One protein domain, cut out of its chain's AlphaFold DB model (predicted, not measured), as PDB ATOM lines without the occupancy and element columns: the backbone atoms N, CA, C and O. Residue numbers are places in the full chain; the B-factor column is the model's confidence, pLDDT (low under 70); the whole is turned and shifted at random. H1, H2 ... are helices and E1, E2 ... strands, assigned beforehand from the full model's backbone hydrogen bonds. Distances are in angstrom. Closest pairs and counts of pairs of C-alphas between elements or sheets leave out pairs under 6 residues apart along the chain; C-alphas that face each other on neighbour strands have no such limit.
ATOM      1  N   LEU A  90      -0.522   0.663 -32.747       96.06
ATOM      2  CA  LEU A  90      -0.768   2.041 -33.160       96.06
ATOM      3  C   LEU A  90      -2.275   2.344 -33.150       96.06
ATOM      4  O   LEU A  90      -3.086   1.474 -33.454       96.06
ATOM      5  N   ALA A  91      -2.647   3.573 -32.810       98.06
ATOM      6  CA  ALA A  91      -3.961   4.149 -33.078       98.06
ATOM      7  C   ALA A  91      -3.754   5.568 -33.620       98.06
ATOM      8  O   ALA A  91      -2.870   6.284 -33.145       98.06
ATOM      9  N   ILE A  92      -4.553   5.974 -34.605       98.44
ATOM     10  CA  ILE A  92      -4.469   7.300 -35.229       98.44
ATOM     11  C   ILE A  92      -5.776   8.035 -34.950       98.44
ATOM     12  O   ILE A  92      -6.855   7.475 -35.109       98.44
ATOM     13  N   SER A  93      -5.690   9.289 -34.512       98.25
ATOM     14  CA  SER A  93      -6.857  10.086 -34.137       98.25
ATOM     15  C   SER A  93      -6.756  11.497 -34.685       98.25
ATOM     16  O   SER A  93      -5.673  12.076 -34.717       98.25
ATOM     17  N   GLY A  94      -7.897  12.091 -35.029       97.69
ATOM     18  CA  GLY A  94      -7.949  13.483 -35.454       97.69
ATOM     19  C   GLY A  94      -9.323  14.126 -35.290       97.69
ATOM     20  O   GLY A  94     -10.349  13.455 -35.363       97.69
ATOM     21  N   PHE A  95      -9.326  15.446 -35.090       95.56
ATOM     22  CA  PHE A  95     -10.529  16.267 -34.929       95.56
ATOM     23  C   PHE A  95     -10.632  17.282 -36.067       95.56
ATOM     24  O   PHE A  95      -9.654  17.976 -36.342       95.56
ATOM     25  N   SER A  96     -11.791  17.421 -36.711       93.25
ATOM     26  CA  SER A  96     -12.018  18.418 -37.770       93.25
ATOM     27  C   SER A  96     -10.976  18.320 -38.902       93.25
ATOM     28  O   SER A  96     -10.857  17.273 -39.547       93.25
ATOM     29  N   ALA A  97     -10.175  19.364 -39.137       91.75
ATOM     30  CA  ALA A  97      -9.041  19.323 -40.065       91.75
ATOM     31  C   ALA A  97      -7.980  18.270 -39.680       91.75
ATOM     32  O   ALA A  97      -7.398  17.634 -40.552       91.75
ATOM     33  N   GLY A  98      -7.777  18.008 -38.388       95.62
ATOM     34  CA  GLY A  98      -6.944  16.897 -37.926       95.62
ATOM     35  C   GLY A  98      -7.537  15.530 -38.278       95.62
ATOM     36  O   GLY A  98      -6.787  14.602 -38.539       95.62
ATOM     37  N   GLY A  99      -8.868  15.398 -38.346       96.62
ATOM     38  CA  GLY A  99      -9.541  14.172 -38.798       96.62
ATOM     39  C   GLY A  99      -9.326  13.902 -40.291       96.62
ATOM     40  O   GLY A  99      -9.155  12.758 -40.699       96.62
ATOM     41  N   ASN A 100      -9.241  14.963 -41.098       96.00
ATOM     42  CA  ASN A 100      -8.800  14.874 -42.492       96.00
ATOM     43  C   ASN A 100      -7.357  14.345 -42.586       96.00
ATOM     44  O   ASN A 100      -7.098  13.398 -43.327       96.00
ATOM     45  N   ILE A 101      -6.432  14.898 -41.795       97.25
ATOM     46  CA  ILE A 101      -5.030  14.450 -41.777       97.25
ATOM     47  C   ILE A 101      -4.912  13.007 -41.251       97.25
ATOM     48  O   ILE A 101      -4.176  12.204 -41.814       97.25
ATOM     49  N   ALA A 102      -5.679  12.641 -40.220       98.25
ATOM     50  CA  ALA A 102      -5.716  11.284 -39.678       98.25
ATOM     51  C   ALA A 102      -6.173  10.261 -40.728       98.25
ATOM     52  O   ALA A 102      -5.515   9.237 -40.900       98.25
ATOM     53  N   LEU A 103      -7.251  10.551 -41.470       98.06
ATOM     54  CA  LEU A 103      -7.701   9.686 -42.562       98.06
ATOM     55  C   LEU A 103      -6.639   9.568 -43.660       98.06
ATOM     56  O   LEU A 103      -6.432   8.480 -44.189       98.06
ATOM     57  N   ASN A 104      -5.914  10.650 -43.956       97.44
ATOM     58  CA  ASN A 104      -4.817  10.610 -44.918       97.44
ATOM     59  C   ASN A 104      -3.750   9.561 -44.566       97.44
ATOM     60  O   ASN A 104      -3.237   8.901 -45.465       97.44
ATOM     61  N   MET A 105      -3.462   9.318 -43.288       97.50
ATOM     62  CA  MET A 105      -2.486   8.285 -42.919       97.50
ATOM     63  C   MET A 105      -2.932   6.876 -43.327       97.50
ATOM     64  O   MET A 105      -2.086   6.036 -43.610       97.50
ATOM     65  N   ALA A 106      -4.242   6.620 -43.401       97.12
ATOM     66  CA  ALA A 106      -4.826   5.303 -43.661       97.12
ATOM     67  C   ALA A 106      -5.325   5.095 -45.102       97.12
ATOM     68  O   ALA A 106      -5.947   4.069 -45.385       97.12
ATOM     69  N   ILE A 107      -5.082   6.043 -46.010       96.31
ATOM     70  CA  ILE A 107      -5.444   5.907 -47.426       96.31
ATOM     71  C   ILE A 107      -4.209   5.976 -48.316       96.31
ATOM     72  O   ILE A 107      -3.263   6.716 -48.033       96.31
ATOM     73  N   SER A 108      -4.263   5.261 -49.431       94.62
ATOM     74  CA  SER A 108      -3.394   5.493 -50.583       94.62
ATOM     75  C   SER A 108      -4.162   6.294 -51.632       94.62
ATOM     76  O   SER A 108      -5.370   6.136 -51.792       94.62
ATOM     77  N   VAL A 109      -3.492   7.190 -52.344       92.12
ATOM     78  CA  VAL A 109      -4.108   7.969 -53.421       92.12
ATOM     79  C   VAL A 109      -3.450   7.550 -54.735       92.12
ATOM     80  O   VAL A 109      -2.236   7.711 -54.855       92.12
ATOM     81  N   PRO A 110      -4.200   6.974 -55.694       90.25
ATOM     82  CA  PRO A 110      -3.657   6.665 -57.013       90.25
ATOM     83  C   PRO A 110      -3.335   7.961 -57.779       90.25
ATOM     84  O   PRO A 110      -3.829   9.026 -57.390       90.25
ATOM     85  N   PRO A 111      -2.564   7.882 -58.881       88.88
ATOM     86  CA  PRO A 111      -2.380   9.010 -59.785       88.88
ATOM     87  C   PRO A 111      -3.725   9.628 -60.181       88.88
ATOM     88  O   PRO A 111      -4.696   8.915 -60.434       88.88
ATOM     89  N   SER A 161       1.157   6.793 -51.847       90.81
ATOM     90  CA  SER A 161       0.885   5.629 -50.991       90.81
ATOM     91  C   SER A 161       0.881   5.973 -49.499       90.81
ATOM     92  O   SER A 161       1.608   6.860 -49.061       90.81
ATOM     93  N   SER A 162       0.085   5.253 -48.704       91.38
ATOM     94  CA  SER A 162       0.211   5.286 -47.239       91.38
ATOM     95  C   SER A 162       1.578   4.748 -46.789       91.38
ATOM     96  O   SER A 162       2.110   3.811 -47.384       91.38
ATOM     97  N   LEU A 163       2.121   5.312 -45.703       92.38
ATOM     98  CA  LEU A 163       3.331   4.809 -45.036       92.38
ATOM     99  C   LEU A 163       3.081   3.581 -44.155       92.38
ATOM    100  O   LEU A 163       4.028   2.944 -43.689       92.38
ATOM    101  N   LEU A 164       1.820   3.271 -43.860       93.62
ATOM    102  CA  LEU A 164       1.480   2.161 -42.987       93.62
ATOM    103  C   LEU A 164       1.829   0.825 -43.657       93.62
ATOM    104  O   LEU A 164       1.571   0.642 -44.849       93.62
ATOM    105  N   PRO A 165       2.362  -0.151 -42.899       91.25
ATOM    106  CA  PRO A 165       2.617  -1.470 -43.446       91.25
ATOM    107  C   PRO A 165       1.322  -2.100 -43.973       91.25
ATOM    108  O   PRO A 165       0.273  -1.968 -43.333       91.25
ATOM    109  N   PRO A 166       1.380  -2.820 -45.104       90.56
ATOM    110  CA  PRO A 166       0.204  -3.458 -45.673       90.56
ATOM    111  C   PRO A 166      -0.360  -4.529 -44.720       90.56
ATOM    112  O   PRO A 166       0.393  -5.105 -43.925       90.56
ATOM    113  N   PRO A 167      -1.657  -4.882 -44.825       90.31
ATOM    114  CA  PRO A 167      -2.302  -5.808 -43.889       90.31
ATOM    115  C   PRO A 167      -1.613  -7.176 -43.758       90.31
ATOM    116  O   PRO A 167      -1.638  -7.777 -42.693       90.31
ATOM    117  N   HIS A 168      -0.950  -7.678 -44.806       86.81
ATOM    118  CA  HIS A 168      -0.206  -8.941 -44.724       86.81
ATOM    119  C   HIS A 168       1.061  -8.843 -43.852       86.81
ATOM    120  O   HIS A 168       1.451  -9.825 -43.224       86.81
ATOM    121  N   ALA A 169       1.698  -7.669 -43.797       86.88
ATOM    122  CA  ALA A 169       2.859  -7.402 -42.949       86.88
ATOM    123  C   ALA A 169       2.444  -7.003 -41.525       86.88
ATOM    124  O   ALA A 169       3.195  -7.238 -40.576       86.88
ATOM    125  N   GLN A 170       1.249  -6.423 -41.377       89.38
ATOM    126  CA  GLN A 170       0.673  -6.034 -40.096       89.38
ATOM    127  C   GLN A 170      -0.845  -6.291 -40.071       89.38
ATOM    128  O   GLN A 170      -1.633  -5.376 -40.302       89.38
ATOM    129  N   PRO A 171      -1.286  -7.528 -39.768       91.50
ATOM    130  CA  PRO A 171      -2.704  -7.886 -39.830       91.50
ATOM    131  C   PRO A 171      -3.506  -7.384 -38.631       91.50
ATOM    132  O   PRO A 171      -4.729  -7.451 -38.647       91.50
ATOM    133  N   ARG A 172      -2.857  -6.911 -37.558       94.69
ATOM    134  CA  ARG A 172      -3.576  -6.355 -36.404       94.69
ATOM    135  C   ARG A 172      -4.381  -5.129 -36.831       94.69
ATOM    136  O   ARG A 172      -3.895  -4.336 -37.638       94.69
ATOM    137  N   MET A 173      -5.587  -4.980 -36.285       96.25
ATOM    138  CA  MET A 173      -6.414  -3.820 -36.604       96.25
ATOM    139  C   MET A 173      -5.766  -2.527 -36.101       96.25
ATOM    140  O   MET A 173      -5.183  -2.486 -35.015       96.25
ATOM    141  N   LEU A 174      -5.896  -1.478 -36.909       97.38
ATOM    142  CA  LEU A 174      -5.461  -0.115 -36.645       97.38
ATOM    143  C   LEU A 174      -6.695   0.732 -36.301       97.38
ATOM    144  O   LEU A 174      -7.440   1.091 -37.212       97.38
ATOM    145  N   PRO A 175      -6.933   1.072 -35.023       98.50
ATOM    146  CA  PRO A 175      -7.984   2.013 -34.665       98.50
ATOM    147  C   PRO A 175      -7.732   3.382 -35.312       98.50
ATOM    148  O   PRO A 175      -6.701   4.017 -35.063       98.50
ATOM    149  N   LEU A 176      -8.689   3.841 -36.116       98.62
ATOM    150  CA  LEU A 176      -8.723   5.153 -36.746       98.62
ATOM    151  C   LEU A 176      -9.908   5.947 -36.183       98.62
ATOM    152  O   LEU A 176     -11.066   5.659 -36.473       98.62
ATOM    153  N   LEU A 177      -9.612   6.947 -35.357       98.62
ATOM    154  CA  LEU A 177     -10.596   7.733 -34.618       98.62
ATOM    155  C   LEU A 177     -10.812   9.087 -35.306       98.62
ATOM    156  O   LEU A 177      -9.948   9.969 -35.269       98.62
ATOM    157  N   LEU A 178     -11.967   9.263 -35.942       98.31
ATOM    158  CA  LEU A 178     -12.291  10.442 -36.739       98.31
ATOM    159  C   LEU A 178     -13.410  11.246 -36.078       98.31
ATOM    160  O   LEU A 178     -14.587  10.907 -36.172       98.31
ATOM    161  N   PHE A 179     -13.053  12.359 -35.445       97.38
ATOM    162  CA  PHE A 179     -14.021  13.266 -34.835       97.38
ATOM    163  C   PHE A 179     -14.362  14.385 -35.814       97.38
ATOM    164  O   PHE A 179     -13.507  15.222 -36.117       97.38
ATOM    165  N   TYR A 180     -15.602  14.387 -36.313       94.81
ATOM    166  CA  TYR A 180     -16.159  15.383 -37.238       94.81
ATOM    167  C   TYR A 180     -15.175  15.796 -38.347       94.81
ATOM    168  O   TYR A 180     -14.848  16.978 -38.475       94.81
ATOM    169  N   PRO A 181     -14.620  14.835 -39.112       95.62
ATOM    170  CA  PRO A 181     -13.533  15.100 -40.045       95.62
ATOM    171  C   PRO A 181     -13.975  15.971 -41.229       95.62
ATOM    172  O   PRO A 181     -15.057  15.805 -41.791       95.62
ATOM    173  N   SER A 182     -13.089  16.854 -41.692       92.31
ATOM    174  CA  SER A 182     -13.315  17.619 -42.928       92.31
ATOM    175  C   SER A 182     -12.983  16.790 -44.175       92.31
ATOM    176  O   SER A 182     -11.900  16.936 -44.733       92.31
ATOM    177  N   LEU A 183     -13.890  15.917 -44.621       92.69
ATOM    178  CA  LEU A 183     -13.608  14.963 -45.718       92.69
ATOM    179  C   LEU A 183     -13.660  15.549 -47.152       92.69
ATOM    180  O   LEU A 183     -13.059  14.966 -48.048       92.69
ATOM    181  N   ASP A 184     -14.330  16.682 -47.391       90.56
ATOM    182  CA  ASP A 184     -14.474  17.326 -48.701       90.56
ATOM    183  C   ASP A 184     -14.306  18.843 -48.547       90.56
ATOM    184  O   ASP A 184     -15.093  19.561 -47.919       90.56
ATOM    185  N   ALA A 185     -13.214  19.338 -49.111       87.06
ATOM    186  CA  ALA A 185     -12.834  20.735 -49.065       87.06
ATOM    187  C   ALA A 185     -13.285  21.517 -50.307       87.06
ATOM    188  O   ALA A 185     -12.973  22.704 -50.395       87.06
ATOM    189  N   ARG A 186     -13.987  20.902 -51.276       84.44
ATOM    190  CA  ARG A 186     -14.421  21.578 -52.516       84.44
ATOM    191  C   ARG A 186     -15.363  22.743 -52.228       84.44
ATOM    192  O   ARG A 186     -15.200  23.803 -52.835       84.44
ATOM    193  N   LEU A 187     -16.271  22.558 -51.273       75.56
ATOM    194  CA  LEU A 187     -17.215  23.576 -50.812       75.56
ATOM    195  C   LEU A 187     -16.716  24.245 -49.528       75.56
ATOM    196  O   LEU A 187     -16.307  23.572 -48.575       75.56
ATOM    197  N   LEU A 188     -16.790  25.575 -49.484       69.62
ATOM    198  CA  LEU A 188     -16.555  26.350 -48.267       69.62
ATOM    199  C   LEU A 188     -17.646  26.075 -47.223       69.62
ATOM    200  O   LEU A 188     -18.762  25.701 -47.579       69.62
ATOM    201  N   PRO A 189     -17.387  26.334 -45.926       66.44
ATOM    202  CA  PRO A 189     -18.362  26.076 -44.864       66.44
ATOM    203  C   PRO A 189     -19.754  26.689 -45.080       66.44
ATOM    204  O   PRO A 189     -20.726  26.125 -44.595       66.44
ATOM    205  N   HIS A 190     -19.846  27.826 -45.777       66.44
ATOM    206  CA  HIS A 190     -21.100  28.518 -46.098       66.44
ATOM    207  C   HIS A 190     -21.704  28.118 -47.458       66.44
ATOM    208  O   HIS A 190     -22.848  28.457 -47.730       66.44
ATOM    209  N   GLU A 191     -20.944  27.420 -48.307       68.19
ATOM    210  CA  GLU A 191     -21.400  26.872 -49.597       68.19
ATOM    211  C   GLU A 191     -21.916  25.435 -49.453       68.19
ATOM    212  O   GLU A 191     -22.538  24.896 -50.367       68.19
ATOM    213  N   ARG A 192     -21.613  24.781 -48.326       70.81
ATOM    214  CA  ARG A 192     -22.030  23.405 -48.065       70.81
ATOM    215  C   ARG A 192     -23.549  23.340 -47.925       70.81
ATOM    216  O   ARG A 192     -24.109  24.151 -47.182       70.81
ATOM    217  N   PRO A 193     -24.206  22.371 -48.588       60.47
ATOM    218  CA  PRO A 193     -25.627  22.157 -48.390       60.47
ATOM    219  C   PRO A 193     -25.872  21.847 -46.912       60.47
ATOM    220  O   PRO A 193     -25.285  20.923 -46.348       60.47
ATOM    221  N   MET A 194     -26.715  22.658 -46.283       57.38
ATOM    222  CA  MET A 194     -27.338  22.327 -45.006       57.38
ATOM    223  C   MET A 194     -28.660  21.605 -45.327       57.38
ATOM    224  O   MET A 194     -29.304  21.932 -46.322       57.38
ATOM    225  N   LYS A 195     -28.971  20.545 -44.576       53.41
ATOM    226  CA  LYS A 195     -29.870  19.431 -44.957       53.41
ATOM    227  C   LYS A 195     -31.231  19.811 -45.584       53.41
ATOM    228  O   LYS A 195     -31.953  20.628 -45.027       53.41
ATOM    229  N   GLU A 196     -31.660  19.024 -46.584       45.47
ATOM    230  CA  GLU A 196     -32.861  18.169 -46.442       45.47
ATOM    231  C   GLU A 196     -32.354  16.776 -46.016       45.47
ATOM    232  O   GLU A 196     -31.350  16.288 -46.534       45.47
ATOM    233  N   MET A 197     -32.912  16.198 -44.954       49.47
ATOM    234  CA  MET A 197     -32.200  15.217 -44.123       49.47
ATOM    235  C   MET A 197     -32.160  13.794 -44.730       49.47
ATOM    236  O   MET A 197     -33.223  13.258 -45.021       49.47
ATOM    237  N   PRO A 198     -31.006  13.089 -44.784       49.28
ATOM    238  CA  PRO A 198     -30.978  11.628 -44.684       49.28
ATOM    239  C   PRO A 198     -31.612  11.154 -43.371       49.28
ATOM    240  O   PRO A 198     -31.528  11.862 -42.359       49.28
ATOM    241  N   ASN A 199     -32.178   9.938 -43.396       46.97
ATOM    242  CA  ASN A 199     -32.904   9.223 -42.328       46.97
ATOM    243  C   ASN A 199     -32.273   9.292 -40.919       46.97
ATOM    244  O   ASN A 199     -32.937   8.976 -39.939       46.97
ATOM    245  N   ALA A 200     -31.010   9.698 -40.794       47.25
ATOM    246  CA  ALA A 200     -30.211   9.744 -39.575       47.25
ATOM    247  C   ALA A 200     -30.588  10.824 -38.543       47.25
ATOM    248  O   ALA A 200     -30.214  10.708 -37.383       47.25
ATOM    249  N   LEU A 201     -31.349  11.858 -38.899       52.72
ATOM    250  CA  LEU A 201     -31.778  12.905 -37.958       52.72
ATOM    251  C   LEU A 201     -33.305  12.995 -37.987       52.72
ATOM    252  O   LEU A 201     -33.896  12.726 -39.027       52.72
ATOM    253  N   ARG A 202     -33.934  13.292 -36.844       51.03
ATOM    254  CA  ARG A 202     -35.392  13.212 -36.620       51.03
ATOM    255  C   ARG A 202     -36.209  13.637 -37.846       51.03
ATOM    256  O   ARG A 202     -36.203  14.813 -38.192       51.03
ATOM    257  N   GLY A 203     -36.950  12.708 -38.457       47.53
ATOM    258  CA  GLY A 203     -37.749  12.953 -39.675       47.53
ATOM    259  C   GLY A 203     -38.797  14.072 -39.556       47.53
ATOM    260  O   GLY A 203     -39.371  14.501 -40.554       47.53
ATOM    261  N   ASP A 204     -39.011  14.578 -38.342       48.88
ATOM    262  CA  ASP A 204     -39.988  15.607 -38.010       48.88
ATOM    263  C   ASP A 204     -39.407  17.034 -38.044       48.88
ATOM    264  O   ASP A 204     -40.162  17.998 -37.878       48.88
ATOM    265  N   ASP A 205     -38.087  17.210 -38.231       50.09
ATOM    266  CA  ASP A 205     -37.489  18.549 -38.288       50.09
ATOM    267  C   ASP A 205     -37.756  19.212 -39.646       50.09
ATOM    268  O   ASP A 205     -37.037  19.038 -40.628       50.09
ATOM    269  N   GLY A 215     -17.706  32.772 -41.705       58.78
ATOM    270  CA  GLY A 215     -16.896  32.878 -40.484       58.78
ATOM    271  C   GLY A 215     -15.395  32.985 -40.773       58.78
ATOM    272  O   GLY A 215     -14.965  32.855 -41.920       58.78
ATOM    273  N   LEU A 216     -14.572  33.125 -39.726       52.94
ATOM    274  CA  LEU A 216     -13.107  33.241 -39.838       52.94
ATOM    275  C   LEU A 216     -12.470  32.103 -40.663       52.94
ATOM    276  O   LEU A 216     -11.595  32.349 -41.489       52.94
ATOM    277  N   PHE A 217     -12.974  30.871 -40.541       58.34
ATOM    278  CA  PHE A 217     -12.536  29.729 -41.357       58.34
ATOM    279  C   PHE A 217     -12.822  29.884 -42.859       58.34
ATOM    280  O   PHE A 217     -12.062  29.375 -43.675       58.34
ATOM    281  N   SER A 218     -13.887  30.593 -43.250       55.31
ATOM    282  CA  SER A 218     -14.172  30.879 -44.667       55.31
ATOM    283  C   SER A 218     -13.198  31.909 -45.252       55.31
ATOM    284  O   SER A 218     -12.962  31.898 -46.456       55.31
ATOM    285  N   ILE A 219     -12.607  32.751 -44.398       58.06
ATOM    286  CA  ILE A 219     -11.621  33.777 -44.767       58.06
ATOM    287  C   ILE A 219     -10.202  33.187 -44.786       58.06
ATOM    288  O   ILE A 219      -9.426  33.472 -45.692       58.06
ATOM    289  N   MET A 220      -9.866  32.332 -43.814       60.62
ATOM    290  CA  MET A 220      -8.535  31.717 -43.695       60.62
ATOM    291  C   MET A 220      -8.382  30.415 -44.496       60.62
ATOM    292  O   MET A 220      -7.274  30.036 -44.856       60.62
ATOM    293  N   GLY A 221      -9.470  29.716 -44.828       62.50
ATOM    294  CA  GLY A 221      -9.418  28.488 -45.630       62.50
ATOM    295  C   GLY A 221      -8.662  28.641 -46.963       62.50
ATOM    296  O   GLY A 221      -7.795  27.814 -47.249       62.50
ATOM    297  N   PRO A 222      -8.909  29.706 -47.755       67.44
ATOM    298  CA  PRO A 222      -8.177  29.976 -48.993       67.44
ATOM    299  C   PRO A 222      -6.671  30.209 -48.820       67.44
ATOM    300  O   PRO A 222      -5.924  30.002 -49.774       67.44
ATOM    301  N   THR A 223      -6.220  30.637 -47.635       71.88
ATOM    302  CA  THR A 223      -4.799  30.909 -47.387       71.88
ATOM    303  C   THR A 223      -4.017  29.645 -47.031       71.88
ATOM    304  O   THR A 223      -2.819  29.588 -47.300       71.88
ATOM    305  N   TYR A 224      -4.690  28.620 -46.496       78.56
ATOM    306  CA  TYR A 224      -4.131  27.282 -46.278       78.56
ATOM    307  C   TYR A 224      -4.257  26.373 -47.513       78.56
ATOM    308  O   TYR A 224      -3.284  25.723 -47.898       78.56
ATOM    309  N   LEU A 225      -5.446  26.321 -48.129       81.75
ATOM    310  CA  LEU A 225      -5.775  25.410 -49.229       81.75
ATOM    311  C   LEU A 225      -6.319  26.190 -50.442       81.75
ATOM    312  O   LEU A 225      -7.510  26.539 -50.487       81.75
ATOM    313  N   PRO A 226      -5.470  26.447 -51.457       78.38
ATOM    314  CA  PRO A 226      -5.878  27.104 -52.692       78.38
ATOM    315  C   PRO A 226      -7.037  26.376 -53.381       78.38
ATOM    316  O   PRO A 226      -7.067  25.147 -53.429       78.38
ATOM    317  N   ARG A 227      -7.964  27.129 -53.993       78.00
ATOM    318  CA  ARG A 227      -9.176  26.576 -54.635       78.00
ATOM    319  C   ARG A 227      -8.876  25.443 -55.622       78.00
ATOM    320  O   ARG A 227      -9.586  24.446 -55.624       78.00
ATOM    321  N   LYS A 228      -7.800  25.582 -56.401       77.88
ATOM    322  CA  LYS A 228      -7.351  24.592 -57.393       77.88
ATOM    323  C   LYS A 228      -6.929  23.242 -56.795       77.88
ATOM    324  O   LYS A 228      -6.993  22.244 -57.492       77.88
ATOM    325  N   LEU A 229      -6.512  23.209 -55.525       80.75
ATOM    326  CA  LEU A 229      -6.062  21.990 -54.841       80.75
ATOM    327  C   LEU A 229      -7.170  21.333 -54.012       80.75
ATOM    328  O   LEU A 229      -7.005  20.209 -53.561       80.75
ATOM    329  N   ARG A 230      -8.320  21.993 -53.822       85.81
ATOM    330  CA  ARG A 230      -9.449  21.420 -53.071       85.81
ATOM    331  C   ARG A 230      -9.955  20.085 -53.632       85.81
ATOM    332  O   ARG A 230     -10.291  19.230 -52.819       85.81
ATOM    333  N   PRO A 231     -10.014  19.862 -54.962       87.62
ATOM    334  CA  PRO A 231     -10.432  18.571 -55.503       87.62
ATOM    335  C   PRO A 231      -9.388  17.460 -55.329       87.62
ATOM    336  O   PRO A 231      -9.710  16.303 -55.577       87.62
ATOM    337  N   HIS A 232      -8.157  17.788 -54.915       88.81
ATOM    338  CA  HIS A 232      -7.109  16.795 -54.718       88.81
ATOM    339  C   HIS A 232      -7.539  15.782 -53.639       88.81
ATOM    340  O   HIS A 232      -7.919  16.214 -52.544       88.81
ATOM    341  N   PRO A 233      -7.444  14.457 -53.872       91.69
ATOM    342  CA  PRO A 233      -7.920  13.458 -52.913       91.69
ATOM    343  C   PRO A 233      -7.260  13.563 -51.533       91.69
ATOM    344  O   PRO A 233      -7.904  13.315 -50.530       91.69
ATOM    345  N   ARG A 234      -6.008  14.024 -51.428       91.19
ATOM    346  CA  ARG A 234      -5.380  14.302 -50.117       91.19
ATOM    347  C   ARG A 234      -5.951  15.525 -49.387       91.19
ATOM    348  O   ARG A 234      -5.988  15.551 -48.161       91.19
ATOM    349  N   ALA A 235      -6.408  16.539 -50.120       91.00
ATOM    350  CA  ALA A 235      -7.083  17.695 -49.530       91.00
ATOM    351  C   ALA A 235      -8.536  17.361 -49.151       91.00
ATOM    352  O   ALA A 235      -9.054  17.878 -48.160       91.00
ATOM    353  N   SER A 236      -9.161  16.466 -49.918       94.06
ATOM    354  CA  SER A 236     -10.533  15.984 -49.758       94.06
ATOM    355  C   SER A 236     -10.564  14.448 -49.701       94.06
ATOM    356  O   SER A 236     -11.017  13.810 -50.655       94.06
ATOM    357  N   PRO A 237     -10.090  13.826 -48.602       95.62
ATOM    358  CA  PRO A 237      -9.924  12.373 -48.500       95.62
ATOM    359  C   PRO A 237     -11.235  11.586 -48.593       95.62
ATOM    360  O   PRO A 237     -11.210  10.397 -48.892       95.62
ATOM    361  N   GLY A 238     -12.390  12.240 -48.441       94.50
ATOM    362  CA  GLY A 238     -13.694  11.635 -48.715       94.50
ATOM    363  C   GLY A 238     -13.953  11.330 -50.196       94.50
ATOM    364  O   GLY A 238     -14.822  10.519 -50.522       94.50
ATOM    365  N   LEU A 239     -13.193  11.934 -51.117       92.88
ATOM    366  CA  LEU A 239     -13.290  11.659 -52.555       92.88
ATOM    367  C   LEU A 239     -12.595  10.354 -52.953       92.88
ATOM    368  O   LEU A 239     -12.987   9.743 -53.947       92.88
ATOM    369  N   THR A 240     -11.654   9.867 -52.147       93.44
ATOM    370  CA  THR A 240     -10.918   8.621 -52.388       93.44
ATOM    371  C   THR A 240     -11.842   7.398 -52.384       93.44
ATOM    372  O   THR A 240     -12.785   7.333 -51.593       93.44
ATOM    373  N   SER A 241     -11.612   6.438 -53.290       95.38
ATOM    374  CA  SER A 241     -12.362   5.171 -53.322       95.38
ATOM    375  C   SER A 241     -12.212   4.405 -51.995       95.38
ATOM    376  O   SER A 241     -11.091   4.341 -51.483       95.38
ATOM    377  N   PRO A 242     -13.279   3.774 -51.463       95.94
ATOM    378  CA  PRO A 242     -13.187   2.907 -50.284       95.94
ATOM    379  C   PRO A 242     -12.180   1.754 -50.431       95.94
ATOM    380  O   PRO A 242     -11.680   1.238 -49.432       95.94
ATOM    381  N   ASP A 243     -11.838   1.356 -51.659       95.25
ATOM    382  CA  ASP A 243     -10.821   0.325 -51.906       95.25
ATOM    383  C   ASP A 243      -9.399   0.764 -51.586       95.25
ATOM    384  O   ASP A 243      -8.557  -0.075 -51.271       95.25
ATOM    385  N   ASN A 244      -9.148   2.070 -51.598       95.88
ATOM    386  CA  ASN A 244      -7.840   2.626 -51.283       95.88
ATOM    387  C   ASN A 244      -7.664   2.939 -49.789       95.88
ATOM    388  O   ASN A 244      -6.627   3.467 -49.388       95.88
ATOM    389  N   VAL A 245      -8.673   2.639 -48.965       96.75
ATOM    390  CA  VAL A 245      -8.560   2.668 -47.507       96.75
ATOM    391  C   VAL A 245      -7.898   1.370 -47.052       96.75
ATOM    392  O   VAL A 245      -8.275   0.274 -47.476       96.75
ATOM    393  N   GLN A 246      -6.906   1.479 -46.175       95.12
ATOM    394  CA  GLN A 246      -6.187   0.332 -45.644       95.12
ATOM    395  C   GLN A 246      -7.135  -0.650 -44.948       95.12
ATOM    396  O   GLN A 246      -7.761  -0.312 -43.951       95.12
ATOM    397  N   LYS A 247      -7.207  -1.894 -45.440       95.94
ATOM    398  CA  LYS A 247      -8.241  -2.860 -45.027       95.94
ATOM    399  C   LYS A 247      -8.219  -3.219 -43.536       95.94
ATOM    400  O   LYS A 247      -9.275  -3.501 -42.991       95.94
ATOM    401  N   ASN A 248      -7.073  -3.186 -42.851       96.06
ATOM    402  CA  ASN A 248      -7.018  -3.401 -41.395       96.06
ATOM    403  C   ASN A 248      -7.260  -2.121 -40.567       96.06
ATOM    404  O   ASN A 248      -7.130  -2.169 -39.347       96.06
ATOM    405  N   ALA A 249      -7.603  -0.982 -41.177       97.31
ATOM    406  CA  ALA A 249      -8.085   0.180 -40.436       97.31
ATOM    407  C   ALA A 249      -9.492  -0.105 -39.899       97.31
ATOM    408  O   ALA A 249     -10.383  -0.439 -40.667       97.31
ATOM    409  N   ALA A 250      -9.693   0.023 -38.590       97.38
ATOM    410  CA  ALA A 250     -11.009  -0.011 -37.965       97.38
ATOM    411  C   ALA A 250     -11.420   1.427 -37.657       97.38
ATOM    412  O   ALA A 250     -10.729   2.107 -36.896       97.38
ATOM    413  N   ILE A 251     -12.514   1.907 -38.248       98.19
ATOM    414  CA  ILE A 251     -12.868   3.330 -38.223       98.19
ATOM    415  C   ILE A 251     -13.974   3.587 -37.199       98.19
ATOM    416  O   ILE A 251     -15.036   2.979 -37.280       98.19
ATOM    417  N   LEU A 252     -13.745   4.531 -36.284       98.00
ATOM    418  CA  LEU A 252     -14.789   5.137 -35.456       98.00
ATOM    419  C   LEU A 252     -15.000   6.584 -35.913       98.00
ATOM    420  O   LEU A 252     -14.115   7.427 -35.747       98.00
ATOM    421  N   LEU A 253     -16.168   6.870 -36.483       97.44
ATOM    422  CA  LEU A 253     -16.562   8.178 -36.992       97.44
ATOM    423  C   LEU A 253     -17.558   8.845 -36.037       97.44
ATOM    424  O   LEU A 253     -18.677   8.373 -35.880       97.44
ATOM    425  N   VAL A 254     -17.186   9.974 -35.435       96.44
ATOM    426  CA  VAL A 254     -18.039  10.713 -34.487       96.44
ATOM    427  C   VAL A 254     -18.555  11.999 -35.124       96.44
ATOM    428  O   VAL A 254     -17.766  12.884 -35.454       96.44
ATOM    429  N   LEU A 255     -19.875  12.139 -35.253       92.75
ATOM    430  CA  LEU A 255     -20.542  13.213 -35.989       92.75
ATOM    431  C   LEU A 255     -21.492  14.017 -35.080       92.75
ATOM    432  O   LEU A 255     -22.498  13.479 -34.624       92.75
ATOM    433  N   PRO A 256     -21.226  15.306 -34.805       89.69
ATOM    434  CA  PRO A 256     -22.183  16.184 -34.151       89.69
ATOM    435  C   PRO A 256     -23.360  16.469 -35.082       89.69
ATOM    436  O   PRO A 256     -23.166  16.766 -36.259       89.69
ATOM    437  N   GLU A 257     -24.572  16.454 -34.536       83.31
ATOM    438  CA  GLU A 257     -25.784  16.788 -35.289       83.31
ATOM    439  C   GLU A 257     -25.765  18.234 -35.816       83.31
ATOM    440  O   GLU A 257     -26.128  18.495 -36.959       83.31
ATOM    441  N   LYS A 258     -25.301  19.193 -35.003       81.19
ATOM    442  CA  LYS A 258     -25.291  20.625 -35.348       81.19
ATOM    443  C   LYS A 258     -23.957  21.043 -35.967       81.19
ATOM    444  O   LYS A 258     -23.262  21.925 -35.444       81.19
ATOM    445  N   ASP A 259     -23.604  20.421 -37.086       80.38
ATOM    446  CA  ASP A 259     -22.339  20.634 -37.796       80.38
ATOM    447  C   ASP A 259     -22.542  20.812 -39.314       80.38
ATOM    448  O   ASP A 259     -23.305  20.082 -39.936       80.38
ATOM    449  N   THR A 260     -21.819  21.752 -39.941       73.62
ATOM    450  CA  THR A 260     -21.830  21.894 -41.414       73.62
ATOM    451  C   THR A 260     -21.114  20.751 -42.123       73.62
ATOM    452  O   THR A 260     -21.252  20.600 -43.335       73.62
ATOM    453  N   LEU A 261     -20.314  19.974 -41.392       80.38
ATOM    454  CA  LEU A 261     -19.656  18.782 -41.912       80.38
ATOM    455  C   LEU A 261     -20.565  17.552 -41.915       80.38
ATOM    456  O   LEU A 261     -20.269  16.619 -42.654       80.38
ATOM    457  N   ALA A 262     -21.669  17.556 -41.159       74.31
ATOM    458  CA  ALA A 262     -22.499  16.369 -40.955       74.31
ATOM    459  C   ALA A 262     -23.008  15.769 -42.275       74.31
ATOM    460  O   ALA A 262     -22.786  14.594 -42.531       74.31
ATOM    461  N   VAL A 263     -23.576  16.589 -43.168       75.88
ATOM    462  CA  VAL A 263     -24.081  16.127 -44.481       75.88
ATOM    463  C   VAL A 263     -22.980  15.489 -45.319       75.88
ATOM    464  O   VAL A 263     -23.162  14.463 -45.961       75.88
ATOM    465  N   GLN A 264     -21.810  16.111 -45.315       83.25
ATOM    466  CA  GLN A 264     -20.671  15.663 -46.096       83.25
ATOM    467  C   GLN A 264     -20.058  14.376 -45.513       83.25
ATOM    468  O   GLN A 264     -19.482  13.579 -46.252       83.25
ATOM    469  N   SER A 265     -20.185  14.170 -44.201       88.50
ATOM    470  CA  SER A 265     -19.876  12.904 -43.545       88.50
ATOM    471  C   SER A 265     -20.911  11.827 -43.860       88.50
ATOM    472  O   SER A 265     -20.490  10.723 -44.175       88.50
ATOM    473  N   ASP A 266     -22.210  12.137 -43.877       84.75
ATOM    474  CA  ASP A 266     -23.273  11.186 -44.248       84.75
ATOM    475  C   ASP A 266     -23.078  10.668 -45.686       84.75
ATOM    476  O   ASP A 266     -23.036   9.464 -45.915       84.75
ATOM    477  N   VAL A 267     -22.818  11.567 -46.647       86.25
ATOM    478  CA  VAL A 267     -22.497  11.191 -48.042       86.25
ATOM    479  C   VAL A 267     -21.271  10.274 -48.112       86.25
ATOM    480  O   VAL A 267     -21.205   9.359 -48.935       86.25
ATOM    481  N   TRP A 268     -20.270  10.517 -47.263       92.25
ATOM    482  CA  TRP A 268     -19.096   9.655 -47.196       92.25
ATOM    483  C   TRP A 268     -19.407   8.297 -46.557       92.25
ATOM    484  O   TRP A 268     -18.906   7.290 -47.049       92.25
ATOM    485  N   VAL A 269     -20.250   8.247 -45.523       91.62
ATOM    486  CA  VAL A 269     -20.725   6.997 -44.910       91.62
ATOM    487  C   VAL A 269     -21.459   6.143 -45.944       91.62
ATOM    488  O   VAL A 269     -21.112   4.976 -46.106       91.62
ATOM    489  N   ASP A 270     -22.378   6.720 -46.723       88.94
ATOM    490  CA  ASP A 270     -23.097   6.001 -47.788       88.94
ATOM    491  C   ASP A 270     -22.140   5.427 -48.840       88.94
ATOM    492  O   ASP A 270     -22.271   4.275 -49.273       88.94
ATOM    493  N   LYS A 271     -21.125   6.210 -49.224       91.44
ATOM    494  CA  LYS A 271     -20.065   5.767 -50.138       91.44
ATOM    495  C   LYS A 271     -19.254   4.608 -49.552       91.44
ATOM    496  O   LYS A 271     -18.960   3.653 -50.268       91.44
ATOM    497  N   MET A 272     -18.881   4.687 -48.276       93.62
ATOM    498  CA  MET A 272     -18.126   3.643 -47.579       93.62
ATOM    499  C   MET A 272     -18.946   2.352 -47.454       93.62
ATOM    500  O   MET A 272     -18.456   1.294 -47.855       93.62
ATOM    501  N   ASN A 273     -20.207   2.443 -47.027       90.81
ATOM    502  CA  ASN A 273     -21.137   1.310 -46.949       90.81
ATOM    503  C   ASN A 273     -21.310   0.635 -48.320       90.81
ATOM    504  O   ASN A 273     -21.194  -0.584 -48.442       90.81
ATOM    505  N   SER A 274     -21.482   1.430 -49.383       89.88
ATOM    506  CA  SER A 274     -21.560   0.924 -50.765       89.88
ATOM    507  C   SER A 274     -20.280   0.199 -51.207       89.88
ATOM    508  O   SER A 274     -20.336  -0.713 -52.027       89.88
ATOM    509  N   GLY A 275     -19.129   0.584 -50.650       90.69
ATOM    510  CA  GLY A 275     -17.834  -0.073 -50.838       90.69
ATOM    511  C   GLY A 275     -17.549  -1.225 -49.864       90.69
ATOM    512  O   GLY A 275     -16.400  -1.652 -49.760       90.69
ATOM    513  N   GLY A 276     -18.549  -1.705 -49.114       91.31
ATOM    514  CA  GLY A 276     -18.418  -2.834 -48.185       91.31
ATOM    515  C   GLY A 276     -17.816  -2.491 -46.818       91.31
ATOM    516  O   GLY A 276     -17.520  -3.393 -46.028       91.31
ATOM    517  N   TRP A 277     -17.624  -1.209 -46.514       92.94
ATOM    518  CA  TRP A 277     -17.199  -0.736 -45.197       92.94
ATOM    519  C   TRP A 277     -18.415  -0.498 -44.311       92.94
ATOM    520  O   TRP A 277     -18.848   0.634 -44.132       92.94
ATOM    521  N   ASN A 278     -18.962  -1.589 -43.781       90.06
ATOM    522  CA  ASN A 278     -20.163  -1.574 -42.951       90.06
ATOM    523  C   ASN A 278     -19.808  -1.670 -41.458       90.06
ATOM    524  O   ASN A 278     -18.740  -2.169 -41.087       90.06
ATOM    525  N   GLY A 279     -20.725  -1.249 -40.594       87.62
ATOM    526  CA  GLY A 279     -20.600  -1.387 -39.146       87.62
ATOM    527  C   GLY A 279     -21.781  -0.773 -38.404       87.62
ATOM    528  O   GLY A 279     -22.817  -0.472 -38.998       87.62
ATOM    529  N   PHE A 280     -21.646  -0.647 -37.086       88.00
ATOM    530  CA  PHE A 280     -22.728  -0.165 -36.234       88.00
ATOM    531  C   PHE A 280     -22.939   1.343 -36.371       88.00
ATOM    532  O   PHE A 280     -21.986   2.108 -36.515       88.00
ATOM    533  N   VAL A 281     -24.197   1.773 -36.275       88.19
ATOM    534  CA  VAL A 281     -24.579   3.184 -36.354       88.19
ATOM    535  C   VAL A 281     -25.432   3.544 -35.148       88.19
ATOM    536  O   VAL A 281     -26.482   2.941 -34.928       88.19
ATOM    537  N   ARG A 282     -24.982   4.550 -34.399       90.00
ATOM    538  CA  ARG A 282     -25.716   5.171 -33.299       90.00
ATOM    539  C   ARG A 282     -26.293   6.508 -33.737       90.00
ATOM    540  O   ARG A 282     -25.545   7.370 -34.192       90.00
ATOM    541  N   PHE A 283     -27.579   6.712 -33.499       85.69
ATOM    542  CA  PHE A 283     -28.288   7.985 -33.622       85.69
ATOM    543  C   PHE A 283     -28.399   8.719 -32.281       85.69
ATOM    544  O   PHE A 283     -28.346   9.947 -32.248       85.69
ATOM    545  N   GLY A 284     -28.515   7.983 -31.173       85.00
ATOM    546  CA  GLY A 284     -28.567   8.530 -29.816       85.00
ATOM    547  C   GLY A 284     -29.884   9.219 -29.453       85.00
ATOM    548  O   GLY A 284     -29.977   9.830 -28.387       85.00
ATOM    549  N   ASP A 285     -30.893   9.153 -30.320       77.69
ATOM    550  CA  ASP A 285     -32.191   9.808 -30.139       77.69
ATOM    551  C   ASP A 285     -33.291   8.865 -29.628       77.69
ATOM    552  O   ASP A 285     -34.432   9.300 -29.445       77.69
ATOM    553  N   GLY A 286     -32.932   7.607 -29.345       77.69
ATOM    554  CA  GLY A 286     -33.808   6.609 -28.734       77.69
ATOM    555  C   GLY A 286     -34.793   5.958 -29.702       77.69
ATOM    556  O   GLY A 286     -35.772   5.364 -29.252       77.69
ATOM    557  N   ARG A 287     -34.572   6.084 -31.015       80.56
ATOM    558  CA  ARG A 287     -35.375   5.384 -32.024       80.56
ATOM    559  C   ARG A 287     -35.192   3.864 -31.950       80.56
ATOM    560  O   ARG A 287     -34.196   3.358 -31.436       80.56
ATOM    561  N   GLU A 288     -36.149   3.126 -32.502       78.94
ATOM    562  CA  GLU A 288     -36.051   1.670 -32.598       78.94
ATOM    563  C   GLU A 288     -34.832   1.254 -33.438       78.94
ATOM    564  O   GLU A 288     -34.553   1.850 -34.478       78.94
ATOM    565  N   GLY A 289     -34.097   0.241 -32.973       77.12
ATOM    566  CA  GLY A 289     -32.908  -0.282 -33.651       77.12
ATOM    567  C   GLY A 289     -31.642   0.567 -33.492       77.12
ATOM    568  O   GLY A 289     -30.634   0.237 -34.123       77.12
ATOM    569  N   ASP A 290     -31.676   1.624 -32.672       83.12
ATOM    570  CA  ASP A 290     -30.510   2.447 -32.343       83.12
ATOM    571  C   ASP A 290     -29.438   1.621 -31.615       83.12
ATOM    572  O   ASP A 290     -29.742   0.807 -30.739       83.12
ATOM    573  N   TRP A 291     -28.179   1.797 -32.008       87.12
ATOM    574  CA  TRP A 291     -27.041   1.165 -31.344       87.12
ATOM    575  C   TRP A 291     -26.559   2.063 -30.207       87.12
ATOM    576  O   TRP A 291     -26.309   3.245 -30.417       87.12
ATOM    577  N   ASP A 292     -26.396   1.533 -28.998       83.12
ATOM    578  CA  ASP A 292     -26.018   2.346 -27.829       83.12
ATOM    579  C   ASP A 292     -24.496   2.512 -27.642       83.12
ATOM    580  O   ASP A 292     -24.061   3.287 -26.788       83.12
ATOM    581  N   GLY A 293     -23.695   1.826 -28.463       82.62
ATOM    582  CA  GLY A 293     -22.239   1.721 -28.325       82.62
ATOM    583  C   GLY A 293     -21.749   0.312 -27.970       82.62
ATOM    584  O   GLY A 293     -20.567   0.009 -28.144       82.62
ATOM    585  N   HIS A 294     -22.642  -0.567 -27.518       81.38
ATOM    586  CA  HIS A 294     -22.322  -1.936 -27.103       81.38
ATOM    587  C   HIS A 294     -23.357  -2.951 -27.601       81.38
ATOM    588  O   HIS A 294     -22.989  -4.057 -27.994       81.38
ATOM    589  N   THR A 295     -24.638  -2.583 -27.615       70.75
ATOM    590  CA  THR A 295     -25.785  -3.426 -27.966       70.75
ATOM    591  C   THR A 295     -26.775  -2.695 -28.887       70.75
ATOM    592  O   THR A 295     -26.729  -1.475 -29.036       70.75
ATOM    593  N   GLY A 296     -27.658  -3.445 -29.556       69.19
ATOM    594  CA  GLY A 296     -28.587  -2.908 -30.565       69.19
ATOM    595  C   GLY A 296     -27.984  -2.839 -31.977       69.19
ATOM    596  O   GLY A 296     -26.987  -3.505 -32.253       69.19
ATOM    597  N   GLY A 297     -28.581  -2.038 -32.872       63.84
ATOM    598  CA  GLY A 297     -27.962  -1.677 -34.158       63.84
ATOM    599  C   GLY A 297     -28.503  -2.342 -35.427       63.84
ATOM    600  O   GLY A 297     -27.733  -2.919 -36.186       63.84
ATOM    601  N   SER A 298     -29.797  -2.189 -35.719       58.38
ATOM    602  CA  SER A 298     -30.360  -2.461 -37.058       58.38
ATOM    603  C   SER A 298     -30.827  -1.200 -37.800       58.38
ATOM    604  O   SER A 298     -31.158  -1.281 -38.981       58.38
ATOM    605  N   ALA A 299     -30.839  -0.031 -37.145       54.25
ATOM    606  CA  ALA A 299     -31.455   1.185 -37.685       54.25
ATOM    607  C   ALA A 299     -30.624   1.937 -38.740       54.25
ATOM    608  O   ALA A 299     -31.191   2.728 -39.489       54.25
ATOM    609  N   GLY A 300     -29.298   1.748 -38.785       54.62
ATOM    610  CA  GLY A 300     -28.410   2.542 -39.654       54.62
ATOM    611  C   GLY A 300     -27.489   1.752 -40.588       54.62
ATOM    612  O   GLY A 300     -26.974   2.325 -41.541       54.62
ATOM    613  N   SER A 301     -27.324   0.445 -40.377       61.47
ATOM    614  CA  SER A 301     -26.759  -0.475 -41.369       61.47
ATOM    615  C   SER A 301     -27.406  -1.841 -41.182       61.47
ATOM    616  O   SER A 301     -27.158  -2.525 -40.193       61.47
ATOM    617  N   SER A 302     -28.248  -2.252 -42.129       58.09
ATOM    618  CA  SER A 302     -28.829  -3.601 -42.145       58.09
ATOM    619  C   SER A 302     -27.800  -4.678 -42.501       58.09
ATOM    620  O   SER A 302     -28.098  -5.868 -42.416       58.09
ATOM    621  N   VAL A 303     -26.604  -4.268 -42.943       67.06
ATOM    622  CA  VAL A 303     -25.519  -5.156 -43.353       67.06
ATOM    623  C   VAL A 303     -24.527  -5.288 -42.195       67.06
ATOM    624  O   VAL A 303     -23.928  -4.283 -41.795       67.06
ATOM    625  N   PRO A 304     -24.329  -6.503 -41.649       69.19
ATOM    626  CA  PRO A 304     -23.313  -6.751 -40.636       69.19
ATOM    627  C   PRO A 304     -21.918  -6.364 -41.134       69.19
ATOM    628  O   PRO A 304     -21.626  -6.456 -42.329       69.19
ATOM    629  N   GLN A 305     -21.030  -5.987 -40.212       78.19
ATOM    630  CA  GLN A 305     -19.622  -5.783 -40.541       78.19
ATOM    631  C   GLN A 305     -19.043  -7.062 -41.172       78.19
ATOM    632  O   GLN A 305     -19.053  -8.135 -40.563       78.19
ATOM    633  N   GLY A 306     -18.549  -6.943 -42.407       76.62
ATOM    634  CA  GLY A 306     -17.877  -8.033 -43.111       76.62
ATOM    635  C   GLY A 306     -16.518  -8.371 -42.486       76.62
ATOM    636  O   GLY A 306     -15.974  -7.609 -41.691       76.62
ATOM    637  N   LYS A 307     -15.938  -9.515 -42.864       84.38
ATOM    638  CA  LYS A 307     -14.594  -9.926 -42.404       84.38
ATOM    639  C   LYS A 307     -13.454  -9.380 -43.274       84.38
ATOM    640  O   LYS A 307     -12.291  -9.547 -42.921       84.38
ATOM    641  N   ASP A 308     -13.790  -8.724 -44.383       89.00
ATOM    642  CA  ASP A 308     -12.836  -8.281 -45.407       89.00
ATOM    643  C   ASP A 308     -12.104  -6.975 -45.053       89.00
ATOM    644  O   ASP A 308     -11.131  -6.607 -45.716       89.00
ATOM    645  N   ASN A 309     -12.569  -6.245 -44.032       94.31
ATOM    646  CA  ASN A 309     -11.955  -5.008 -43.554       94.31
ATOM    647  C   ASN A 309     -12.243  -4.746 -42.058       94.31
ATOM    648  O   ASN A 309     -12.975  -5.492 -41.406       94.31
ATOM    649  N   GLY A 310     -11.646  -3.689 -41.501       94.06
ATOM    650  CA  GLY A 310     -11.788  -3.304 -40.095       94.06
ATOM    651  C   GLY A 310     -13.115  -2.628 -39.730       94.06
ATOM    652  O   GLY A 310     -13.358  -2.417 -38.542       94.06
ATOM    653  N   GLY A 311     -13.991  -2.359 -40.702       94.56
ATOM    654  CA  GLY A 311     -15.335  -1.817 -40.501       94.56
ATOM    655  C   GLY A 311     -15.401  -0.313 -40.239       94.56
ATOM    656  O   GLY A 311     -14.382   0.376 -40.114       94.56
ATOM    657  N   LEU A 312     -16.638   0.182 -40.169       94.69
ATOM    658  CA  LEU A 312     -16.976   1.585 -39.937       94.69
ATOM    659  C   LEU A 312     -18.075   1.695 -38.871       94.69
ATOM    660  O   LEU A 312     -19.243   1.436 -39.146       94.69
ATOM    661  N   GLU A 313     -17.701   2.099 -37.659       94.25
ATOM    662  CA  GLU A 313     -18.648   2.495 -36.615       94.25
ATOM    663  C   GLU A 313     -18.958   3.988 -36.738       94.25
ATOM    664  O   GLU A 313     -18.047   4.817 -36.796       94.25
ATOM    665  N   VAL A 314     -20.242   4.344 -36.748       93.31
ATOM    666  CA  VAL A 314     -20.708   5.732 -36.836       93.31
ATOM    667  C   VAL A 314     -21.444   6.112 -35.559       93.31
ATOM    668  O   VAL A 314     -22.395   5.457 -35.142       93.31
ATOM    669  N   TRP A 315     -21.016   7.208 -34.946       93.62
ATOM    670  CA  TRP A 315     -21.613   7.781 -33.751       93.62
ATOM    671  C   TRP A 315     -22.164   9.168 -34.060       93.62
ATOM    672  O   TRP A 315     -21.419  10.150 -34.062       93.62
ATOM    673  N   HIS A 316     -23.473   9.282 -34.268       91.12
ATOM    674  CA  HIS A 316     -24.135  10.580 -34.253       91.12
ATOM    675  C   HIS A 316     -24.323  11.045 -32.804       91.12
ATOM    676  O   HIS A 316     -24.786  10.301 -31.940       91.12
ATOM    677  N   ALA A 317     -23.922  12.286 -32.541       90.88
ATOM    678  CA  ALA A 317     -24.024  12.952 -31.252       90.88
ATOM    679  C   ALA A 317     -25.167  13.987 -31.311       90.88
ATOM    680  O   ALA A 317     -24.955  15.109 -31.802       90.88
ATOM    681  N   PRO A 318     -26.382  13.624 -30.857       85.88
ATOM    682  CA  PRO A 318     -27.565  14.461 -30.999       85.88
ATOM    683  C   PRO A 318     -27.450  15.741 -30.169       85.88
ATOM    684  O   PRO A 318     -26.988  15.758 -29.027       85.88
ATOM    685  N   GLY A 319     -27.865  16.857 -30.756       83.62
ATOM    686  CA  GLY A 319     -27.843  18.181 -30.150       83.62
ATOM    687  C   GLY A 319     -26.450  18.786 -29.942       83.62
ATOM    688  O   GLY A 319     -26.381  19.919 -29.451       83.62
ATOM    689  N   CYS A 320     -25.371  18.086 -30.303       88.81
ATOM    690  CA  CYS A 320     -23.991  18.546 -30.146       88.81
ATOM    691  C   CYS A 320     -23.542  19.426 -31.318       88.81
ATOM    692  O   CYS A 320     -23.836  19.137 -32.478       88.81
ATOM    693  N   ARG A 321     -22.804  20.500 -31.018       88.25
ATOM    694  CA  ARG A 321     -22.222  21.423 -32.016       88.25
ATOM    695  C   ARG A 321     -20.827  21.012 -32.487       88.25
ATOM    696  O   ARG A 321     -20.135  20.279 -31.797       88.25
ATOM    697  N   HIS A 322     -20.340  21.569 -33.595       88.12
ATOM    698  CA  HIS A 322     -18.933  21.398 -33.996       88.12
ATOM    699  C   HIS A 322     -17.950  21.759 -32.860       88.12
ATOM    700  O   HIS A 322     -18.099  22.799 -32.217       88.12
ATOM    701  N   GLY A 323     -16.938  20.917 -32.615       87.88
ATOM    702  CA  GLY A 323     -15.913  21.146 -31.581       87.88
ATOM    703  C   GLY A 323     -16.340  20.834 -30.139       87.88
ATOM    704  O   GLY A 323     -15.569  21.056 -29.205       87.88
ATOM    705  N   TRP A 324     -17.552  20.312 -29.929       90.75
ATOM    706  CA  TRP A 324     -18.124  20.031 -28.606       90.75
ATOM    707  C   TRP A 324     -17.275  19.121 -27.703       90.75
ATOM    708  O   TRP A 324     -17.389  19.219 -26.483       90.75
ATOM    709  N   THR A 325     -16.395  18.277 -28.250       91.75
ATOM    710  CA  THR A 325     -15.478  17.433 -27.461       91.75
ATOM    711  C   THR A 325     -14.207  18.162 -27.012       91.75
ATOM    712  O   THR A 325     -13.529  17.685 -26.106       91.75
ATOM    713  N   GLN A 326     -13.889  19.315 -27.611       87.81
ATOM    714  CA  GLN A 326     -12.640  20.059 -27.392       87.81
ATOM    715  C   GLN A 326     -12.824  21.310 -26.523       87.81
ATOM    716  O   GLN A 326     -11.856  21.812 -25.954       87.81
ATOM    717  N   PHE A 327     -14.046  21.839 -26.422       86.75
ATOM    718  CA  PHE A 327     -14.306  23.016 -25.592       86.75
ATOM    719  C   PHE A 327     -14.154  22.709 -24.093       86.75
ATOM    720  O   PHE A 327     -14.584  21.637 -23.653       86.75
ATOM    721  N   PRO A 328     -13.637  23.658 -23.287       85.88
ATOM    722  CA  PRO A 328     -13.583  23.492 -21.838       85.88
ATOM    723  C   PRO A 328     -14.983  23.303 -21.241       85.88
ATOM    724  O   PRO A 328     -15.957  23.875 -21.734       85.88
ATOM    725  N   ASP A 329     -15.078  22.546 -20.148       83.44
ATOM    726  CA  ASP A 329     -16.357  22.131 -19.549       83.44
ATOM    727  C   ASP A 329     -17.267  23.292 -19.143       83.44
ATOM    728  O   ASP A 329     -18.492  23.167 -19.179       83.44
ATOM    729  N   THR A 330     -16.688  24.444 -18.804       84.81
ATOM    730  CA  THR A 330     -17.422  25.675 -18.478       84.81
ATOM    731  C   THR A 330     -18.206  26.241 -19.665       84.81
ATOM    732  O   THR A 330     -19.210  26.918 -19.460       84.81
ATOM    733  N   PHE A 331     -17.798  25.939 -20.900       82.31
ATOM    734  CA  PHE A 331     -18.423  26.420 -22.137       82.31
ATOM    735  C   PHE A 331     -19.370  25.395 -22.771       82.31
ATOM    736  O   PHE A 331     -19.923  25.647 -23.849       82.31
ATOM    737  N   VAL A 332     -19.541  24.230 -22.138       85.88
ATOM    738  CA  VAL A 332     -20.229  23.074 -22.719       85.88
ATOM    739  C   VAL A 332     -21.502  22.766 -21.918       85.88
ATOM    740  O   VAL A 332     -21.448  22.519 -20.703       85.88
ATOM    741  N   PRO A 333     -22.683  22.785 -22.565       89.88
ATOM    742  CA  PRO A 333     -23.942  22.413 -21.930       89.88
ATOM    743  C   PRO A 333     -23.893  21.023 -21.280       89.88
ATOM    744  O   PRO A 333     -23.095  20.166 -21.652       89.88
ATOM    745  N   LYS A 334     -24.770  20.778 -20.298       90.44
ATOM    746  CA  LYS A 334     -24.812  19.488 -19.582       90.44
ATOM    747  C   LYS A 334     -25.028  18.294 -20.523       90.44
ATOM    748  O   LYS A 334     -24.438  17.246 -20.288       90.44
ATOM    749  N   HIS A 335     -25.842  18.447 -21.573       90.56
ATOM    750  CA  HIS A 335     -26.094  17.361 -22.528       90.56
ATOM    751  C   HIS A 335     -24.844  17.024 -23.347       90.56
ATOM    752  O   HIS A 335     -24.474  15.859 -23.401       90.56
ATOM    753  N   GLU A 336     -24.140  18.027 -23.887       92.31
ATOM    754  CA  GLU A 336     -22.882  17.817 -24.620       92.31
ATOM    755  C   GLU A 336     -21.799  17.211 -23.715       92.31
ATOM    756  O   GLU A 336     -21.002  16.406 -24.172       92.31
ATOM    757  N   ARG A 337     -21.770  17.542 -22.416       92.00
ATOM    758  CA  ARG A 337     -20.851  16.890 -21.463       92.00
ATOM    759  C   ARG A 337     -21.156  15.405 -21.288       92.00
ATOM    760  O   ARG A 337     -20.248  14.593 -21.423       92.00
ATOM    761  N   LYS A 338     -22.423  15.052 -21.058       92.75
ATOM    762  CA  LYS A 338     -22.847  13.650 -20.938       92.75
ATOM    763  C   LYS A 338     -22.530  12.864 -22.212       92.75
ATOM    764  O   LYS A 338     -21.983  11.771 -22.145       92.75
ATOM    765  N   GLU A 339     -22.819  13.441 -23.373       93.56
ATOM    766  CA  GLU A 339     -22.503  12.813 -24.657       93.56
ATOM    767  C   GLU A 339     -20.985  12.619 -24.828       93.56
ATOM    768  O   GLU A 339     -20.539  11.656 -25.449       93.56
ATOM    769  N   ARG A 340     -20.165  13.491 -24.224       94.44
ATOM    770  CA  ARG A 340     -18.703  13.469 -24.378       94.44
ATOM    771  C   ARG A 340     -18.130  12.311 -23.597       94.44
ATOM    772  O   ARG A 340     -17.223  11.644 -24.081       94.44
ATOM    773  N   GLU A 341     -18.675  12.074 -22.412       94.00
ATOM    774  CA  GLU A 341     -18.351  10.921 -21.582       94.00
ATOM    775  C   GLU A 341     -18.699   9.612 -22.302       94.00
ATOM    776  O   GLU A 341     -17.864   8.710 -22.330       94.00
ATOM    777  N   LEU A 342     -19.863   9.533 -22.963       95.12
ATOM    778  CA  LEU A 342     -20.262   8.355 -23.747       95.12
ATOM    779  C   LEU A 342     -19.312   8.098 -24.924       95.12
ATOM    780  O   LEU A 342     -18.779   6.998 -25.064       95.12
ATOM    781  N   VAL A 343     -19.038   9.128 -25.730       95.75
ATOM    782  CA  VAL A 343     -18.093   9.038 -26.854       95.75
ATOM    783  C   VAL A 343     -16.697   8.660 -26.369       95.75
ATOM    784  O   VAL A 343     -16.024   7.839 -26.993       95.75
ATOM    785  N   PHE A 344     -16.246   9.237 -25.254       96.25
ATOM    786  CA  PHE A 344     -14.943   8.931 -24.677       96.25
ATOM    787  C   PHE A 344     -14.863   7.473 -24.215       96.25
ATOM    788  O   PHE A 344     -13.890   6.797 -24.545       96.25
ATOM    789  N   ALA A 345     -15.889   6.974 -23.521       96.44
ATOM    790  CA  ALA A 345     -15.976   5.579 -23.107       96.44
ATOM    791  C   ALA A 345     -15.934   4.633 -24.317       96.44
ATOM    792  O   ALA A 345     -15.055   3.770 -24.376       96.44
ATOM    793  N   ARG A 346     -16.775   4.863 -25.340       96.12
ATOM    794  CA  ARG A 346     -16.752   4.047 -26.567       96.12
ATOM    795  C   ARG A 346     -15.403   4.111 -27.268       96.12
ATOM    796  O   ARG A 346     -14.915   3.089 -27.727       96.12
ATOM    797  N   THR A 347     -14.768   5.280 -27.323       97.50
ATOM    798  CA  THR A 347     -13.439   5.434 -27.934       97.50
ATOM    799  C   THR A 347     -12.395   4.553 -27.241       97.50
ATOM    800  O   THR A 347     -11.565   3.936 -27.909       97.50
ATOM    801  N   LEU A 348     -12.419   4.476 -25.905       97.31
ATOM    802  CA  LEU A 348     -11.504   3.616 -25.151       97.31
ATOM    803  C   LEU A 348     -11.752   2.137 -25.441       97.31
ATOM    804  O   LEU A 348     -10.795   1.403 -25.695       97.31
ATOM    805  N   ASP A 349     -13.015   1.718 -25.421       96.81
ATOM    806  CA  ASP A 349     -13.410   0.339 -25.707       96.81
ATOM    807  C   ASP A 349     -13.030  -0.046 -27.137       96.81
ATOM    808  O   ASP A 349     -12.330  -1.034 -27.345       96.81
ATOM    809  N   PHE A 350     -13.349   0.808 -28.110       97.00
ATOM    810  CA  PHE A 350     -13.018   0.624 -29.518       97.00
ATOM    811  C   PHE A 350     -11.519   0.400 -29.745       97.00
ATOM    812  O   PHE A 350     -11.126  -0.519 -30.468       97.00
ATOM    813  N   VAL A 351     -10.659   1.206 -29.111       98.00
ATOM    814  CA  VAL A 351      -9.201   1.040 -29.217       98.00
ATOM    815  C   VAL A 351      -8.754  -0.283 -28.592       98.00
ATOM    816  O   VAL A 351      -8.007  -1.034 -29.222       98.00
ATOM    817  N   LYS A 352      -9.226  -0.601 -27.379       96.44
ATOM    818  CA  LYS A 352      -8.863  -1.839 -26.668       96.44
ATOM    819  C   LYS A 352      -9.306  -3.086 -27.430       96.44
ATOM    820  O   LYS A 352      -8.535  -4.036 -27.551       96.44
ATOM    821  N   GLU A 353     -10.525  -3.088 -27.956       95.25
ATOM    822  CA  GLU A 353     -11.067  -4.174 -28.763       95.25
ATOM    823  C   GLU A 353     -10.225  -4.394 -30.021       95.25
ATOM    824  O   GLU A 353      -9.766  -5.506 -30.280       95.25
ATOM    825  N   ASN A 354      -9.986  -3.334 -30.797       95.94
ATOM    826  CA  ASN A 354      -9.321  -3.449 -32.090       95.94
ATOM    827  C   ASN A 354      -7.824  -3.752 -31.964       95.94
ATOM    828  O   ASN A 354      -7.307  -4.558 -32.734       95.94
ATOM    829  N   TRP A 355      -7.136  -3.273 -30.923       95.56
ATOM    830  CA  TRP A 355      -5.774  -3.738 -30.634       95.56
ATOM    831  C   TRP A 355      -5.680  -5.240 -30.355       95.56
ATOM    832  O   TRP A 355      -4.595  -5.806 -30.477       95.56
ATOM    833  N   ASN A 356      -6.779  -5.915 -30.018       94.50
ATOM    834  CA  ASN A 356      -6.805  -7.364 -29.816       94.50
ATOM    835  C   ASN A 356      -7.339  -8.145 -31.033       94.50
ATOM    836  O   ASN A 356      -7.246  -9.372 -31.044       94.50
ATOM    837  N   LYS A 357      -7.829  -7.461 -32.076       93.88
ATOM    838  CA  LYS A 357      -8.348  -8.064 -33.314       93.88
ATOM    839  C   LYS A 357      -7.278  -8.097 -34.414       93.88
ATOM    840  O   LYS A 357      -6.339  -7.297 -34.436       93.88
ATOM    841  N   LYS A 358      -7.429  -9.031 -35.353       94.06
ATOM    842  CA  LYS A 358      -6.623  -9.127 -36.577       94.06
ATOM    843  C   LYS A 358      -7.542  -9.315 -37.777       94.06
ATOM    844  O   LYS A 358      -8.562  -9.987 -37.654       94.06
ATOM    845  N   LEU A 359      -7.166  -8.732 -38.907       93.38
ATOM    846  CA  LEU A 359      -7.771  -9.002 -40.199       93.38
ATOM    847  C   LEU A 359      -7.374 -10.410 -40.650       93.38
ATOM    848  O   LEU A 359      -6.209 -10.799 -40.516       93.38
ATOM    849  N   ASP A 360      -8.336 -11.158 -41.181       89.44
ATOM    850  CA  ASP A 360      -8.062 -12.447 -41.805       89.44
ATOM    851  C   ASP A 360      -7.483 -12.211 -43.202       89.44
ATOM    852  O   ASP A 360      -8.185 -11.846 -44.144       89.44
ATOM    853  N   VAL A 361      -6.165 -12.341 -43.320       81.88
ATOM    854  CA  VAL A 361      -5.454 -12.172 -44.586       81.88
ATOM    855  C   VAL A 361      -5.220 -13.564 -45.169       81.88
ATOM    856  O   VAL A 361      -4.162 -14.162 -44.961       81.88
ATOM    857  N   SER A 362      -6.217 -14.115 -45.868       65.12
ATOM    858  CA  SER A 362      -6.071 -15.395 -46.573       65.12
ATOM    859  C   SER A 362      -4.893 -15.316 -47.554       65.12
ATOM    860  O   SER A 362      -4.849 -14.439 -48.419       65.12
TER     861      SER A 362
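AT A GLANCE: This is residues 90 to 111, 161 to 205 and 215 to 362 of the 387 residues of the protein "Abhydrolase_3 domain-containing protein" of Phaeosphaeria nodorum (strain SN15 / ATCC MYA-4574 / FGSC 10173) (UniProt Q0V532). Amid little regular structure, the parallel sheet E1 E2 E3 E4 is covered by long H4 on one face, H1 and H3 on the other, three layers; H2 lies far off. Mixed named elements, four strands alternating with four helices from E1 to H4, hold only 83 of 215 printed residues. It is compact, radius of gyration of the C-alphas 16.8 A, spanning 48 by 44 by 32 A.

HOW THE PARTS SIT: E1, residues 92 to 95, E2, 174 to 179, E3, 249 to 258, and E4, 312 to 321, are neighbours in that order; within hydrogen-bond range are N 94 and O 177, 3.0 A, N 178 and O 252, 2.8 A, and N 255 and O 315, 2.8 A. H4, residues 334 to 355, runs along the strands, height over the sheet 9.4 A; its closest C-alphas to E4 are Glu 336 and Cys 320, 5.7 A. On the opposite face, H1, residues 97 to 105, is over E1, and H3, residues 262 to 274, over E3 and E4. H2, residues 216 to 224, is not on the sheet; there 3 of 5 O i to N i+4 pairs are within range, in the other helices every one.

IN THESE COORDINATES: E1 begins at C-alpha 92 (-4.469, 7.300, -35.229); H4, 32.0 A long, ends at C-alpha 355 (-5.774, -3.738, -30.634).

THE WHOLE: Cuts at 112 to 160 and 206 to 214 leave C-alpha gaps of 10.0 A and 25.2 A. Links H2 to E3, H3 to E4 and E4 to H4 are long. The model's pLDDT is under 70 in 35 printed residues.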